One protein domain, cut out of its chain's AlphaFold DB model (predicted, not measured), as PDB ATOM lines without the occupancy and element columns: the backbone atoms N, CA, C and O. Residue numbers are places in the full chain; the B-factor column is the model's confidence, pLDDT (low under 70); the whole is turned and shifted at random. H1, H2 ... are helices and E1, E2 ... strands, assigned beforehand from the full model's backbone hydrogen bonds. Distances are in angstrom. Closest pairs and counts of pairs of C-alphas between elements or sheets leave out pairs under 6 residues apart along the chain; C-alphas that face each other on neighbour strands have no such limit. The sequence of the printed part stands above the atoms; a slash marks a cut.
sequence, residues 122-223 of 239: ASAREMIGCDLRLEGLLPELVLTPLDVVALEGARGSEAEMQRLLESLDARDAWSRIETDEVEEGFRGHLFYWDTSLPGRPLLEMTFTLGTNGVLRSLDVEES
ATOM      1  N   ALA A 122     224.132 176.900 182.914       93.19
ATOM      2  CA  ALA A 122     225.383 177.622 182.691       93.19
ATOM      3  C   ALA A 122     225.404 178.934 183.488       93.19
ATOM      4  O   ALA A 122     226.363 179.212 184.205       93.19
ATOM      5  N   SER A 123     224.305 179.682 183.443       93.88
ATOM      6  CA  SER A 123     224.128 180.929 184.186       93.88
ATOM      7  C   SER A 123     224.080 180.689 185.699       93.88
ATOM      8  O   SER A 123     224.549 181.521 186.468       93.88
ATOM      9  N   ALA A 124     223.546 179.548 186.152       94.75
ATOM     10  CA  ALA A 124     223.568 179.148 187.558       94.75
ATOM     11  C   ALA A 124     224.992 178.907 188.060       94.75
ATOM     12  O   ALA A 124     225.361 179.406 189.117       94.75
ATOM     13  N   ARG A 125     225.821 178.229 187.268       94.25
ATOM     14  CA  ARG A 125     227.251 178.066 187.544       94.25
ATOM     15  C   ARG A 125     227.985 179.407 187.625       94.25
ATOM     16  O   ARG A 125     228.753 179.631 188.557       94.25
ATOM     17  N   GLU A 126     227.732 180.319 186.689       93.56
ATOM     18  CA  GLU A 126     228.291 181.677 186.753       93.56
ATOM     19  C   GLU A 126     227.794 182.454 187.983       93.56
ATOM     20  O   GLU A 126     228.544 183.245 188.556       93.56
ATOM     21  N   MET A 127     226.547 182.219 188.409       94.81
ATOM     22  CA  MET A 127     225.960 182.845 189.593       94.81
ATOM     23  C   MET A 127     226.595 182.323 190.886       94.81
ATOM     24  O   MET A 127     226.996 183.136 191.712       94.81
ATOM     25  N   ILE A 128     226.801 181.005 191.023       94.38
ATOM     26  CA  ILE A 128     227.595 180.425 192.129       94.38
ATOM     27  C   ILE A 128     228.966 181.094 192.176       94.38
ATOM     28  O   ILE A 128     229.507 181.395 193.239       94.38
ATOM     29  N   GLY A 129     229.514 181.390 191.003       91.81
ATOM     30  CA  GLY A 129     230.767 182.092 190.927       91.81
ATOM     31  C   GLY A 129     230.777 183.549 191.339       91.81
ATOM     32  O   GLY A 129     231.746 184.034 191.927       91.81
ATOM     33  N   CYS A 130     229.692 184.254 191.059       92.25
ATOM     34  CA  CYS A 130     229.452 185.558 191.651       92.25
ATOM     35  C   CYS A 130     229.414 185.455 193.184       92.25
ATOM     36  O   CYS A 130     230.090 186.234 193.854       92.25
ATOM     37  N   ASP A 131     228.692 184.470 193.726       92.38
ATOM     38  CA  ASP A 131     228.545 184.277 195.172       92.38
ATOM     39  C   ASP A 131     229.883 183.966 195.860       92.38
ATOM     40  O   ASP A 131     230.184 184.564 196.891       92.38
ATOM     41  N   LEU A 132     230.740 183.132 195.258       90.06
ATOM     42  CA  LEU A 132     232.098 182.889 195.764       90.06
ATOM     43  C   LEU A 132     232.897 184.193 195.901       90.06
ATOM     44  O   LEU A 132     233.468 184.459 196.958       90.06
ATOM     45  N   ARG A 133     232.875 185.057 194.878       88.31
ATOM     46  CA  ARG A 133     233.561 186.360 194.942       88.31
ATOM     47  C   ARG A 133     232.969 187.291 195.995       88.31
ATOM     48  O   ARG A 133     233.706 188.061 196.605       88.31
ATOM     49  N   LEU A 134     231.651 187.254 196.191       87.44
ATOM     50  CA  LEU A 134     230.972 188.058 197.210       87.44
ATOM     51  C   LEU A 134     231.348 187.627 198.632       87.44
ATOM     52  O   LEU A 134     231.416 188.481 199.514       87.44
ATOM     53  N   GLU A 135     231.645 186.344 198.831       84.75
ATOM     54  CA  GLU A 135     232.201 185.793 200.073       84.75
ATOM     55  C   GLU A 135     233.735 185.986 200.173       84.75
ATOM     56  O   GLU A 135     234.359 185.555 201.140       84.75
ATOM     57  N   GLY A 136     234.362 186.667 199.203       82.25
ATOM     58  CA  GLY A 136     235.804 186.947 199.188       82.25
ATOM     59  C   GLY A 136     236.676 185.774 198.733       82.25
ATOM     60  O   GLY A 136     237.894 185.824 198.892       82.25
ATOM     61  N   LEU A 137     236.070 184.731 198.167       87.38
ATOM     62  CA  LEU A 137     236.756 183.542 197.673       87.38
ATOM     63  C   LEU A 137     237.194 183.724 196.218       87.38
ATOM     64  O   LEU A 137     236.522 184.393 195.426       87.38
ATOM     65  N   LEU A 138     238.331 183.114 195.871       87.69
ATOM     66  CA  LEU A 138     238.924 183.200 194.541       87.69
ATOM     67  C   LEU A 138     238.420 182.058 193.653       87.69
ATOM     68  O   LEU A 138     238.789 180.905 193.870       87.69
ATOM     69  N   PRO A 139     237.613 182.353 192.629       87.19
ATOM     70  CA  PRO A 139     237.086 181.365 191.690       87.19
ATOM     71  C   PRO A 139     238.094 180.357 191.156       87.19
ATOM     72  O   PRO A 139     237.775 179.196 190.928       87.19
ATOM     73  N   GLU A 140     239.311 180.831 190.918       88.94
ATOM     74  CA  GLU A 140     240.402 180.112 190.283       88.94
ATOM     75  C   GLU A 140     240.861 178.914 191.132       88.94
ATOM     76  O   GLU A 140     241.413 177.954 190.594       88.94
ATOM     77  N   LEU A 141     240.554 178.941 192.435       91.06
ATOM     78  CA  LEU A 141     240.846 177.893 193.413       91.06
ATOM     79  C   LEU A 141     239.761 176.808 193.496       91.06
ATOM     80  O   LEU A 141     239.872 175.891 194.314       91.06
ATOM     81  N   VAL A 142     238.720 176.877 192.657       92.31
ATOM     82  CA  VAL A 142     237.788 175.760 192.469       92.31
ATOM     83  C   VAL A 142     238.523 174.613 191.779       92.31
ATOM     84  O   VAL A 142     239.140 174.798 190.731       92.31
ATOM     85  N   LEU A 143     238.441 173.418 192.349       91.31
ATOM     86  CA  LEU A 143     239.182 172.236 191.926       91.31
ATOM     87  C   LEU A 143     238.295 171.258 191.155       91.31
ATOM     88  O   LEU A 143     237.140 171.024 191.510       91.31
ATOM     89  N   THR A 144     238.867 170.618 190.138       90.44
ATOM     90  CA  THR A 144     238.304 169.382 189.584       90.44
ATOM     91  C   THR A 144     238.624 168.187 190.493       90.44
ATOM     92  O   THR A 144     239.559 168.250 191.297       90.44
ATOM     93  N   PRO A 145     237.941 167.038 190.332       88.75
ATOM     94  CA  PRO A 145     238.303 165.819 191.058       88.75
ATOM     95  C   PRO A 145     239.763 165.374 190.859       88.75
ATOM     96  O   PRO A 145     240.345 164.774 191.760       88.75
ATOM     97  N   LEU A 146     240.372 165.669 189.702       88.19
ATOM     98  CA  LEU A 146     241.787 165.374 189.446       88.19
ATOM     99  C   LEU A 146     242.717 166.325 190.207       88.19
ATOM    100  O   LEU A 146     243.725 165.873 190.749       88.19
ATOM    101  N   ASP A 147     242.360 167.606 190.294       90.69
ATOM    102  CA  ASP A 147     243.136 168.594 191.052       90.69
ATOM    103  C   ASP A 147     243.125 168.273 192.548       90.69
ATOM    104  O   ASP A 147     244.138 168.447 193.217       90.69
ATOM    105  N   VAL A 148     242.017 167.729 193.065       90.75
ATOM    106  CA  VAL A 148     241.940 167.227 194.447       90.75
ATOM    107  C   VAL A 148     242.983 166.133 194.688       90.75
ATOM    108  O   VAL A 148     243.724 166.193 195.664       90.75
ATOM    109  N   VAL A 149     243.095 165.151 193.787       89.81
ATOM    110  CA  VAL A 149     244.103 164.082 193.910       89.81
ATOM    111  C   VAL A 149     245.524 164.648 193.827       89.81
ATOM    112  O   VAL A 149     246.397 164.228 194.587       89.81
ATOM    113  N   ALA A 150     245.761 165.607 192.929       89.50
ATOM    114  CA  ALA A 150     247.059 166.265 192.794       89.50
ATOM    115  C   ALA A 150     247.430 167.081 194.044       89.50
ATOM    116  O   ALA A 150     248.573 167.012 194.495       89.50
ATOM    117  N   LEU A 151     246.470 167.803 194.630       89.94
ATOM    118  CA  LEU A 151     246.648 168.561 195.867       89.94
ATOM    119  C   LEU A 151     247.024 167.641 197.025       89.94
ATOM    120  O   LEU A 151     247.998 167.911 197.725       89.94
ATOM    121  N   GLU A 152     246.299 166.535 197.194       88.12
ATOM    122  CA  GLU A 152     246.597 165.541 198.227       88.12
ATOM    123  C   GLU A 152     247.996 164.930 198.045       88.12
ATOM    124  O   GLU A 152     248.734 164.781 199.015       88.12
ATOM    125  N   GLY A 153     248.410 164.654 196.804       87.25
ATOM    126  CA  GLY A 153     249.765 164.179 196.502       87.25
ATOM    127  C   GLY A 153     250.870 165.213 196.750       87.25
ATOM    128  O   GLY A 153     251.998 164.831 197.048       87.25
ATOM    129  N   ALA A 154     250.554 166.506 196.646       87.94
ATOM    130  CA  ALA A 154     251.483 167.610 196.883       87.94
ATOM    131  C   ALA A 154     251.558 168.045 198.361       87.94
ATOM    132  O   ALA A 154     252.429 168.848 198.720       87.94
ATOM    133  N   ARG A 155     250.660 167.556 199.235       86.19
ATOM    134  CA  ARG A 155     250.673 167.903 200.666       86.19
ATOM    135  C   ARG A 155     252.031 167.563 201.286       86.19
ATOM    136  O   ARG A 155     252.582 166.486 201.085       86.19
ATOM    137  N   GLY A 156     252.576 168.505 202.057       82.75
ATOM    138  CA  GLY A 156     253.909 168.391 202.665       82.75
ATOM    139  C   GLY A 156     255.064 168.890 201.786       82.75
ATOM    140  O   GLY A 156     256.207 168.914 202.242       82.75
ATOM    141  N   SER A 157     254.786 169.346 200.559       88.25
ATOM    142  CA  SER A 157     255.777 169.872 199.615       88.25
ATOM    143  C   SER A 157     255.362 171.252 199.095       88.25
ATOM    144  O   SER A 157     254.599 171.382 198.140       88.25
ATOM    145  N   GLU A 158     255.893 172.322 199.696       87.88
ATOM    146  CA  GLU A 158     255.578 173.706 199.287       87.88
ATOM    147  C   GLU A 158     255.876 173.972 197.806       87.88
ATOM    148  O   GLU A 158     255.118 174.660 197.128       87.88
ATOM    149  N   ALA A 159     256.948 173.381 197.270       90.38
ATOM    150  CA  ALA A 159     257.320 173.551 195.870       90.38
ATOM    151  C   ALA A 159     256.341 172.874 194.896       90.38
ATOM    152  O   ALA A 159     256.248 173.292 193.743       90.38
ATOM    153  N   GLU A 160     255.661 171.805 195.313       89.69
ATOM    154  CA  GLU A 160     254.638 171.135 194.502       89.69
ATOM    155  C   GLU A 160     253.282 171.811 194.663       89.69
ATOM    156  O   GLU A 160     252.613 172.044 193.661       89.69
ATOM    157  N   MET A 161     252.930 172.232 195.882       87.00
ATOM    158  CA  MET A 161     251.729 173.034 196.123       87.00
ATOM    159  C   MET A 161     251.764 174.353 195.341       87.00
ATOM    160  O   MET A 161     250.769 174.728 194.729       87.00
ATOM    161  N   GLN A 162     252.914 175.033 195.292       88.12
ATOM    162  CA  GLN A 162     253.077 176.255 194.501       88.12
ATOM    163  C   GLN A 162     252.920 175.993 192.994       88.12
ATOM    164  O   GLN A 162     252.240 176.747 192.303       88.12
ATOM    165  N   ARG A 163     253.496 174.896 192.484       88.06
ATOM    166  CA  ARG A 163     253.337 174.489 191.076       88.06
ATOM    167  C   ARG A 163     251.884 174.166 190.727       88.06
ATOM    168  O   ARG A 163     251.436 174.513 189.638       88.06
ATOM    169  N   LEU A 164     251.152 173.518 191.636       88.06
ATOM    170  CA  LEU A 164     249.730 173.245 191.451       88.06
ATOM    171  C   LEU A 164     248.928 174.548 191.398       88.06
ATOM    172  O   LEU A 164     248.140 174.731 190.474       88.06
ATOM    173  N   LEU A 165     249.180 175.475 192.325       87.06
ATOM    174  CA  LEU A 165     248.524 176.782 192.353       87.06
ATOM    175  C   LEU A 165     248.705 177.546 191.033       87.06
ATOM    176  O   LEU A 165     247.733 178.030 190.462       87.06
ATOM    177  N   GLU A 166     249.931 177.587 190.506       86.81
ATOM    178  CA  GLU A 166     250.246 178.226 189.219       86.81
ATOM    179  C   GLU A 166     249.552 177.551 188.024       86.81
ATOM    180  O   GLU A 166     249.286 178.201 187.016       86.81
ATOM    181  N   SER A 167     249.229 176.258 188.127       83.81
ATOM    182  CA  SER A 167     248.527 175.514 187.071       83.81
ATOM    183  C   SER A 167     247.004 175.695 187.080       83.81
ATOM    184  O   SER A 167     246.357 175.455 186.061       83.81
ATOM    185  N   LEU A 168     246.429 176.129 188.209       81.94
ATOM    186  CA  LEU A 168     244.984 176.315 188.370       81.94
ATOM    187  C   LEU A 168     244.462 177.612 187.740       81.94
ATOM    188  O   LEU A 168     243.248 177.714 187.534       81.94
ATOM    189  N   ASP A 169     245.356 178.550 187.399       65.88
ATOM    190  CA  ASP A 169     245.056 179.856 186.799       65.88
ATOM    191  C   ASP A 169     244.439 179.707 185.397       65.88
ATOM    192  O   ASP A 169     245.100 179.753 184.356       65.88
ATOM    193  N   ALA A 170     243.130 179.466 185.364       62.12
ATOM    194  CA  ALA A 170     242.361 179.350 184.142       62.12
ATOM    195  C   ALA A 170     241.115 180.231 184.222       62.12
ATOM    196  O   ALA A 170     240.328 180.162 185.164       62.12
ATOM    197  N   ARG A 171     240.883 180.995 183.146       58.03
ATOM    198  CA  ARG A 171     239.735 181.907 182.972       58.03
ATOM    199  C   ARG A 171     238.359 181.230 183.070       58.03
ATOM    200  O   ARG A 171     237.355 181.934 183.077       58.03
ATOM    201  N   ASP A 172     238.314 179.900 183.122       68.00
ATOM    202  CA  ASP A 172     237.093 179.095 183.139       68.00
ATOM    203  C   ASP A 172     236.988 178.195 184.381       68.00
ATOM    204  O   ASP A 172     236.468 177.085 184.321       68.00
ATOM    205  N   ALA A 173     237.485 178.650 185.535       76.50
ATOM    206  CA  ALA A 173     237.332 177.916 186.794       76.50
ATOM    207  C   ALA A 173     235.856 177.629 187.145       76.50
ATOM    208  O   ALA A 173     235.548 176.646 187.814       76.50
ATOM    209  N   TRP A 174     234.929 178.415 186.586       78.00
ATOM    210  CA  TRP A 174     233.490 178.180 186.658       78.00
ATOM    211  C   TRP A 174     233.053 176.858 186.072       78.00
ATOM    212  O   TRP A 174     232.231 176.180 186.681       78.00
ATOM    213  N   SER A 175     233.608 176.461 184.924       82.38
ATOM    214  CA  SER A 175     233.278 175.188 184.273       82.38
ATOM    215  C   SER A 175     233.460 173.965 185.180       82.38
ATOM    216  O   SER A 175     232.797 172.953 184.955       82.38
ATOM    217  N   ARG A 176     234.304 174.074 186.216       87.62
ATOM    218  CA  ARG A 176     234.601 173.016 187.191       87.62
ATOM    219  C   ARG A 176     233.474 172.793 188.204       87.62
ATOM    220  O   ARG A 176     233.466 171.766 188.868       87.62
ATOM    221  N   ILE A 177     232.531 173.729 188.324       90.69
ATOM    222  CA  ILE A 177     231.388 173.603 189.231       90.69
ATOM    223  C   ILE A 177     230.367 172.651 188.609       90.69
ATOM    224  O   ILE A 177     229.794 172.921 187.540       90.69
ATOM    225  N   GLU A 178     230.116 171.544 189.298       91.81
ATOM    226  CA  GLU A 178     229.052 170.611 188.955       91.81
ATOM    227  C   GLU A 178     227.718 171.257 189.328       91.81
ATOM    228  O   GLU A 178     227.572 171.854 190.393       91.81
ATOM    229  N   THR A 179     226.755 171.263 188.410       94.25
ATOM    230  CA  THR A 179     225.480 171.956 188.627       94.25
ATOM    231  C   THR A 179     224.343 171.147 188.041       94.25
ATOM    232  O   THR A 179     224.321 170.886 186.836       94.25
ATOM    233  N   ASP A 180     223.381 170.821 188.894       95.44
ATOM    234  CA  ASP A 180     222.204 170.034 188.565       95.44
ATOM    235  C   ASP A 180     220.929 170.851 188.768       95.44
ATOM    236  O   ASP A 180     220.836 171.705 189.652       95.44
ATOM    237  N   GLU A 181     219.926 170.575 187.941       95.31
ATOM    238  CA  GLU A 181     218.580 171.116 188.118       95.31
ATOM    239  C   GLU A 181     217.854 170.361 189.230       95.31
ATOM    240  O   GLU A 181     217.858 169.130 189.284       95.31
ATOM    241  N   VAL A 182     217.201 171.114 190.107       94.62
ATOM    242  CA  VAL A 182     216.337 170.609 191.176       94.62
ATOM    243  C   VAL A 182     214.979 171.304 191.091       94.62
ATOM    244  O   VAL A 182     214.830 172.297 190.383       94.62
ATOM    245  N   GLU A 183     213.981 170.801 191.817       87.69
ATOM    246  CA  GLU A 183     212.571 171.214 191.680       87.69
ATOM    247  C   GLU A 183     212.343 172.738 191.693       87.69
ATOM    248  O   GLU A 183     211.520 173.245 190.936       87.69
ATOM    249  N   GLU A 184     213.110 173.487 192.490       87.69
ATOM    250  CA  GLU A 184     212.950 174.940 192.631       87.69
ATOM    251  C   GLU A 184     214.175 175.765 192.184       87.69
ATOM    252  O   GLU A 184     214.309 176.938 192.556       87.69
ATOM    253  N   GLY A 185     215.071 175.182 191.381       95.62
ATOM    254  CA  GLY A 185     216.245 175.880 190.860       95.62
ATOM    255  C   GLY A 185     217.420 174.960 190.573       95.62
ATOM    256  O   GLY A 185     217.297 174.009 189.808       95.62
ATOM    257  N   PHE A 186     218.572 175.267 191.163       97.50
ATOM    258  CA  PHE A 186     219.825 174.585 190.862       97.50
ATOM    259  C   PHE A 186     220.576 174.228 192.136       97.50
ATOM    260  O   PHE A 186     220.594 174.999 193.099       97.50
ATOM    261  N   ARG A 187     221.228 173.069 192.122       97.06
ATOM    262  CA  ARG A 187     222.205 172.672 193.129       97.06
ATOM    263  C   ARG A 187     223.582 172.658 192.492       97.06
ATOM    264  O   ARG A 187     223.778 171.992 191.483       97.06
ATOM    265  N   GLY A 188     224.507 173.399 193.082       95.62
ATOM    266  CA  GLY A 188     225.911 173.400 192.712       95.62
ATOM    267  C   GLY A 188     226.745 172.635 193.723       95.62
ATOM    268  O   GLY A 188     226.539 172.806 194.922       95.62
ATOM    269  N   HIS A 189     227.694 171.843 193.247       95.38
ATOM    270  CA  HIS A 189     228.689 171.171 194.073       95.38
ATOM    271  C   HIS A 189     230.085 171.492 193.546       95.38
ATOM    272  O   HIS A 189     230.307 171.541 192.332       95.38
ATOM    273  N   LEU A 190     231.008 171.786 194.461       94.81
ATOM    274  CA  LEU A 190     232.396 172.065 194.120       94.81
ATOM    275  C   LEU A 190     233.351 171.728 195.261       94.81
ATOM    276  O   LEU A 190     232.983 171.720 196.438       94.81
ATOM    277  N   PHE A 191     234.611 171.532 194.884       94.00
ATOM    278  CA  PHE A 191     235.743 171.498 195.798       94.00
ATOM    279  C   PHE A 191     236.509 172.814 195.695       94.00
ATOM    280  O   PHE A 191     236.773 173.290 194.592       94.00
ATOM    281  N   TYR A 192     236.875 173.404 196.825       93.19
ATOM    282  CA  TYR A 192     237.572 174.683 196.891       93.19
ATOM    283  C   TYR A 192     238.827 174.566 197.745       93.19
ATOM    284  O   TYR A 192     238.779 174.060 198.866       93.19
ATOM    285  N   TRP A 193     239.953 175.053 197.231       92.50
ATOM    286  CA  TRP A 193     241.192 175.109 197.995       92.50
ATOM    287  C   TRP A 193     241.336 176.454 198.705       92.50
ATOM    288  O   TRP A 193     241.629 177.465 198.069       92.50
ATOM    289  N   ASP A 194     241.168 176.487 200.027       89.31
ATOM    290  CA  ASP A 194     241.315 177.733 200.779       89.31
ATOM    291  C   ASP A 194     242.778 178.000 201.132       89.31
ATOM    292  O   ASP A 194     243.270 177.650 202.202       89.31
ATOM    293  N   THR A 195     243.489 178.666 200.227       86.94
ATOM    294  CA  THR A 195     244.898 179.021 200.430       86.94
ATOM    295  C   THR A 195     245.112 180.139 201.453       86.94
ATOM    296  O   THR A 195     246.262 180.432 201.782       86.94
ATOM    297  N   SER A 196     244.047 180.794 201.931       82.88
ATOM    298  CA  SER A 196     244.141 181.913 202.875       82.88
ATOM    299  C   SER A 196     244.278 181.456 204.331       82.88
ATOM    300  O   SER A 196     244.831 182.183 205.160       82.88
ATOM    301  N   LEU A 197     243.816 180.240 204.638       81.94
ATOM    302  CA  LEU A 197     243.835 179.677 205.983       81.94
ATOM    303  C   LEU A 197     245.099 178.842 206.262       81.94
ATOM    304  O   LEU A 197     245.668 178.219 205.356       81.94
ATOM    305  N   PRO A 198     245.541 178.769 207.535       76.25
ATOM    306  CA  PRO A 198     246.590 177.843 207.946       76.25
ATOM    307  C   PRO A 198     246.245 176.401 207.562       76.25
ATOM    308  O   PRO A 198     245.114 175.961 207.738       76.25
ATOM    309  N   GLY A 199     247.222 175.659 207.038       76.12
ATOM    310  CA  GLY A 199     247.014 174.281 206.573       76.12
ATOM    311  C   GLY A 199     246.346 174.160 205.198       76.12
ATOM    312  O   GLY A 199     246.281 173.052 204.672       76.12
ATOM    313  N   ARG A 200     245.916 175.286 204.608       84.50
ATOM    314  CA  ARG A 200     245.314 175.404 203.273       84.50
ATOM    315  C   ARG A 200     244.252 174.324 203.002       84.50
ATOM    316  O   ARG A 200     244.470 173.468 202.137       84.50
ATOM    317  N   PRO A 201     243.164 174.294 203.793       87.81
ATOM    318  CA  PRO A 201     242.214 173.195 203.785       87.81
ATOM    319  C   PRO A 201     241.486 173.071 202.446       87.81
ATOM    320  O   PRO A 201     241.305 174.037 201.698       87.81
ATOM    321  N   LEU A 202     241.049 171.845 202.170       91.75
ATOM    322  CA  LEU A 202     240.144 171.540 201.076       91.75
ATOM    323  C   LEU A 202     238.713 171.620 201.605       91.75
ATOM    324  O   LEU A 202     238.357 170.890 202.528       91.75
ATOM    325  N   LEU A 203     237.898 172.478 201.009       92.75
ATOM    326  CA  LEU A 203     236.492 172.643 201.352       92.75
ATOM    327  C   LEU A 203     235.621 171.966 200.297       92.75
ATOM    328  O   LEU A 203     235.847 172.113 199.097       92.75
ATOM    329  N   GLU A 204     234.611 171.244 200.747       94.81
ATOM    330  CA  GLU A 204     233.516 170.754 199.926       94.81
ATOM    331  C   GLU A 204     232.319 171.678 200.147       94.81
ATOM    332  O   GLU A 204     231.884 171.894 201.280       94.81
ATOM    333  N   MET A 205     231.831 172.294 199.070       95.19
ATOM    334  CA  MET A 205     230.805 173.332 199.147       95.19
ATOM    335  C   MET A 205     229.597 172.941 198.306       95.19
ATOM    336  O   MET A 205     229.725 172.603 197.127       95.19
ATOM    337  N   THR A 206     228.412 173.044 198.905       96.19
ATOM    338  CA  THR A 206     227.136 172.837 198.219       96.19
ATOM    339  C   THR A 206     226.322 174.122 198.234       96.19
ATOM    340  O   THR A 206     225.986 174.661 199.287       96.19
ATOM    341  N   PHE A 207     225.971 174.596 197.044       95.69
ATOM    342  CA  PHE A 207     225.152 175.780 196.827       95.69
ATOM    343  C   PHE A 207     223.753 175.358 196.397       95.69
ATOM    344  O   PHE A 207     223.601 174.523 195.506       95.69
ATOM    345  N   THR A 208     222.726 175.985 196.963       96.25
ATOM    346  CA  THR A 208     221.357 175.865 196.446       96.25
ATOM    347  C   THR A 208     220.863 177.229 195.993       96.25
ATOM    348  O   THR A 208     220.710 178.146 196.803       96.25
ATOM    349  N   LEU A 209     220.577 177.356 194.700       96.56
ATOM    350  CA  LEU A 209     220.079 178.570 194.059       96.56
ATOM    351  C   LEU A 209     218.616 178.404 193.652       96.56
ATOM    352  O   LEU A 209     218.206 177.346 193.176       96.56
ATOM    353  N   GLY A 210     217.833 179.475 193.770       96.50
ATOM    354  CA  GLY A 210     216.564 179.578 193.051       96.50
ATOM    355  C   GLY A 210     216.777 179.825 191.555       96.50
ATOM    356  O   GLY A 210     217.817 180.340 191.144       96.50
ATOM    357  N   THR A 211     215.763 179.558 190.729       94.88
ATOM    358  CA  THR A 211     215.771 179.932 189.294       94.88
ATOM    359  C   THR A 211     215.974 181.434 189.059       94.88
ATOM    360  O   THR A 211     216.457 181.841 188.007       94.88
ATOM    361  N   ASN A 212     215.655 182.261 190.055       94.19
ATOM    362  CA  ASN A 212     215.882 183.705 190.072       94.19
ATOM    363  C   ASN A 212     217.294 184.121 190.532       94.19
ATOM    364  O   ASN A 212     217.527 185.306 190.767       94.19
ATOM    365  N   GLY A 213     218.213 183.169 190.715       93.56
ATOM    366  CA  GLY A 213     219.598 183.400 191.138       93.56
ATOM    367  C   GLY A 213     219.791 183.753 192.603       93.56
ATOM    368  O   GLY A 213     220.907 184.043 193.012       93.56
ATOM    369  N   VAL A 214     218.736 183.714 193.418       95.75
ATOM    370  CA  VAL A 214     218.872 183.936 194.859       95.75
ATOM    371  C   VAL A 214     219.496 182.707 195.515       95.75
ATOM    372  O   VAL A 214     218.945 181.608 195.407       95.75
ATOM    373  N   LEU A 215     220.592 182.916 196.247       94.19
ATOM    374  CA  LEU A 215     221.188 181.914 197.125       94.19
ATOM    375  C   LEU A 215     220.255 181.585 198.292       94.19
ATOM    376  O   LEU A 215     219.874 182.459 199.073       94.19
ATOM    377  N   ARG A 216     219.874 180.311 198.387       92.69
ATOM    378  CA  ARG A 216     218.953 179.781 199.399       92.69
ATOM    379  C   ARG A 216     219.696 179.113 200.544       92.69
ATOM    380  O   ARG A 216     219.345 179.327 201.698       92.69
ATOM    381  N   SER A 217     220.713 178.323 200.217       92.50
ATOM    382  CA  SER A 217     221.607 177.708 201.192       92.50
ATOM    383  C   SER A 217     223.024 177.616 200.642       92.50
ATOM    384  O   SER A 217     223.231 177.535 199.427       92.50
ATOM    385  N   LEU A 218     223.974 177.641 201.569       92.75
ATOM    386  CA  LEU A 218     225.380 177.365 201.342       92.75
ATOM    387  C   LEU A 218     225.849 176.482 202.494       92.75
ATOM    388  O   LEU A 218     225.907 176.945 203.635       92.75
ATOM    389  N   ASP A 219     226.166 175.240 202.167       93.00
ATOM    390  CA  ASP A 219     226.712 174.258 203.091       93.00
ATOM    391  C   ASP A 219     228.203 174.091 202.783       93.00
ATOM    392  O   ASP A 219     228.586 173.941 201.621       93.00
ATOM    393  N   VAL A 220     229.046 174.181 203.813       91.19
ATOM    394  CA  VAL A 220     230.509 174.110 203.695       91.19
ATOM    395  C   VAL A 220     231.021 173.087 204.691       91.19
ATOM    396  O   VAL A 220     230.813 173.235 205.896       91.19
ATOM    397  N   GLU A 221     231.711 172.075 204.187       90.56
ATOM    398  CA  GLU A 221     232.334 171.026 204.986       90.56
ATOM    399  C   GLU A 221     233.831 170.973 204.673       90.56
ATOM    400  O   GLU A 221     234.243 171.051 203.516       90.56
ATOM    401  N   GLU A 222     234.676 170.850 205.696       82.88
ATOM    402  CA  GLU A 222     236.089 170.550 205.463       82.88
ATOM    403  C   GLU A 222     236.201 169.100 204.980       82.88
ATOM    404  O   GLU A 222     235.761 168.165 205.658       82.88
ATOM    405  N   SER A 223     236.761 168.899 203.787       70.06
ATOM    406  CA  SER A 223     236.826 167.572 203.192       70.06
ATOM    407  C   SER A 223     237.859 166.722 203.929       70.06
ATOM    408  O   SER A 223     239.069 166.924 203.820       70.06
TER     409      SER A 223
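This is residues 122 to 223 of the 239 residues of an uncharacterized protein of Acidobacteria bacterium (UniProt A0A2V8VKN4). A twisted sheet of four antiparallel strands, E1 to E4, has the helix H1 packed slantwise over one face, and a helical hairpin, H2 and H3, reaches out past the end of the sheet where E2 ends and E3 begins. The short helix H4 sits beside H1, and the hairpin makes one end of the long axis. The 102 printed residues hold four named helices and then four named strands, with the sheet order E1, E2, E3, E4; the class is mixed, helices and strands. The whole is compact, with a radius of gyration of the C-alphas of 13.9 A, and its elongated outline spans 44 by 25 by 22 A.

E1, residues 178 to 182, E2, residues 185 to 193, E3, residues 202 to 210, and E4, residues 215 to 222, form a meander, each strand the antiparallel neighbour of the one before, and each such pair is a hairpin. E1 and E4 are edge strands. N 180 and O 187 are 2.9 A apart across E1 and E2, N 188 and O 207 are 2.8 A apart across E2 and E3, and N 206 and O 219 are 2.9 A apart across E3 and E4. Residues 142 to 143 pair antiparallel with residues 191 to 192 of E2. H1, residues 122 to 134, is on the sheet, over E2 and E3, at a height of 8.9 A; the two make two layers, a helix on one face of a sheet. On the local plane it stands at 51 degrees to E2, slantwise to the strands; the closest C-alphas of H1 and E2 are those of Ala 124 and Phe 186, 6.8 A apart. H4, residues 173 to 176, touches residues 125 to 129 of H1, with the C-alphas of Glu 126 and Trp 174 closest at 6.3 A. H2, residues 145 to 154, only grazes the sheet with residues 145 to 152. H2 and H3, residues 158 to 168, touch as a helical hairpin, at a shallow tilt of 20 degrees, opposite ways; the C-alphas of Ala 154 and Glu 160 are closest, 5.3 A apart. In H1, H2 and H3 every O i to N i+4 pair is within hydrogen-bond range; H4 is too short for such a pair, and its one O i to N i+3 pair is within range.

E2 and E3 measure 26.0 A and 26.2 A from first to last C-alpha, E4 20.5 A and E1 12.9 A. H1 measures 18.7 A, H3 15.4 A, H2 14.5 A and H4 5.6 A. H1 begins at C-alpha 122, (225.383, 177.622, 182.691), and E4 ends at C-alpha 222, (236.089, 170.550, 205.463).

The C-alphas of Ala 159 and Glu 183, 45.0 A apart, are the two farthest apart. The printed part has no cut and no long link. Its mean pLDDT is 88.8, and residues 169 to 172 are under 70.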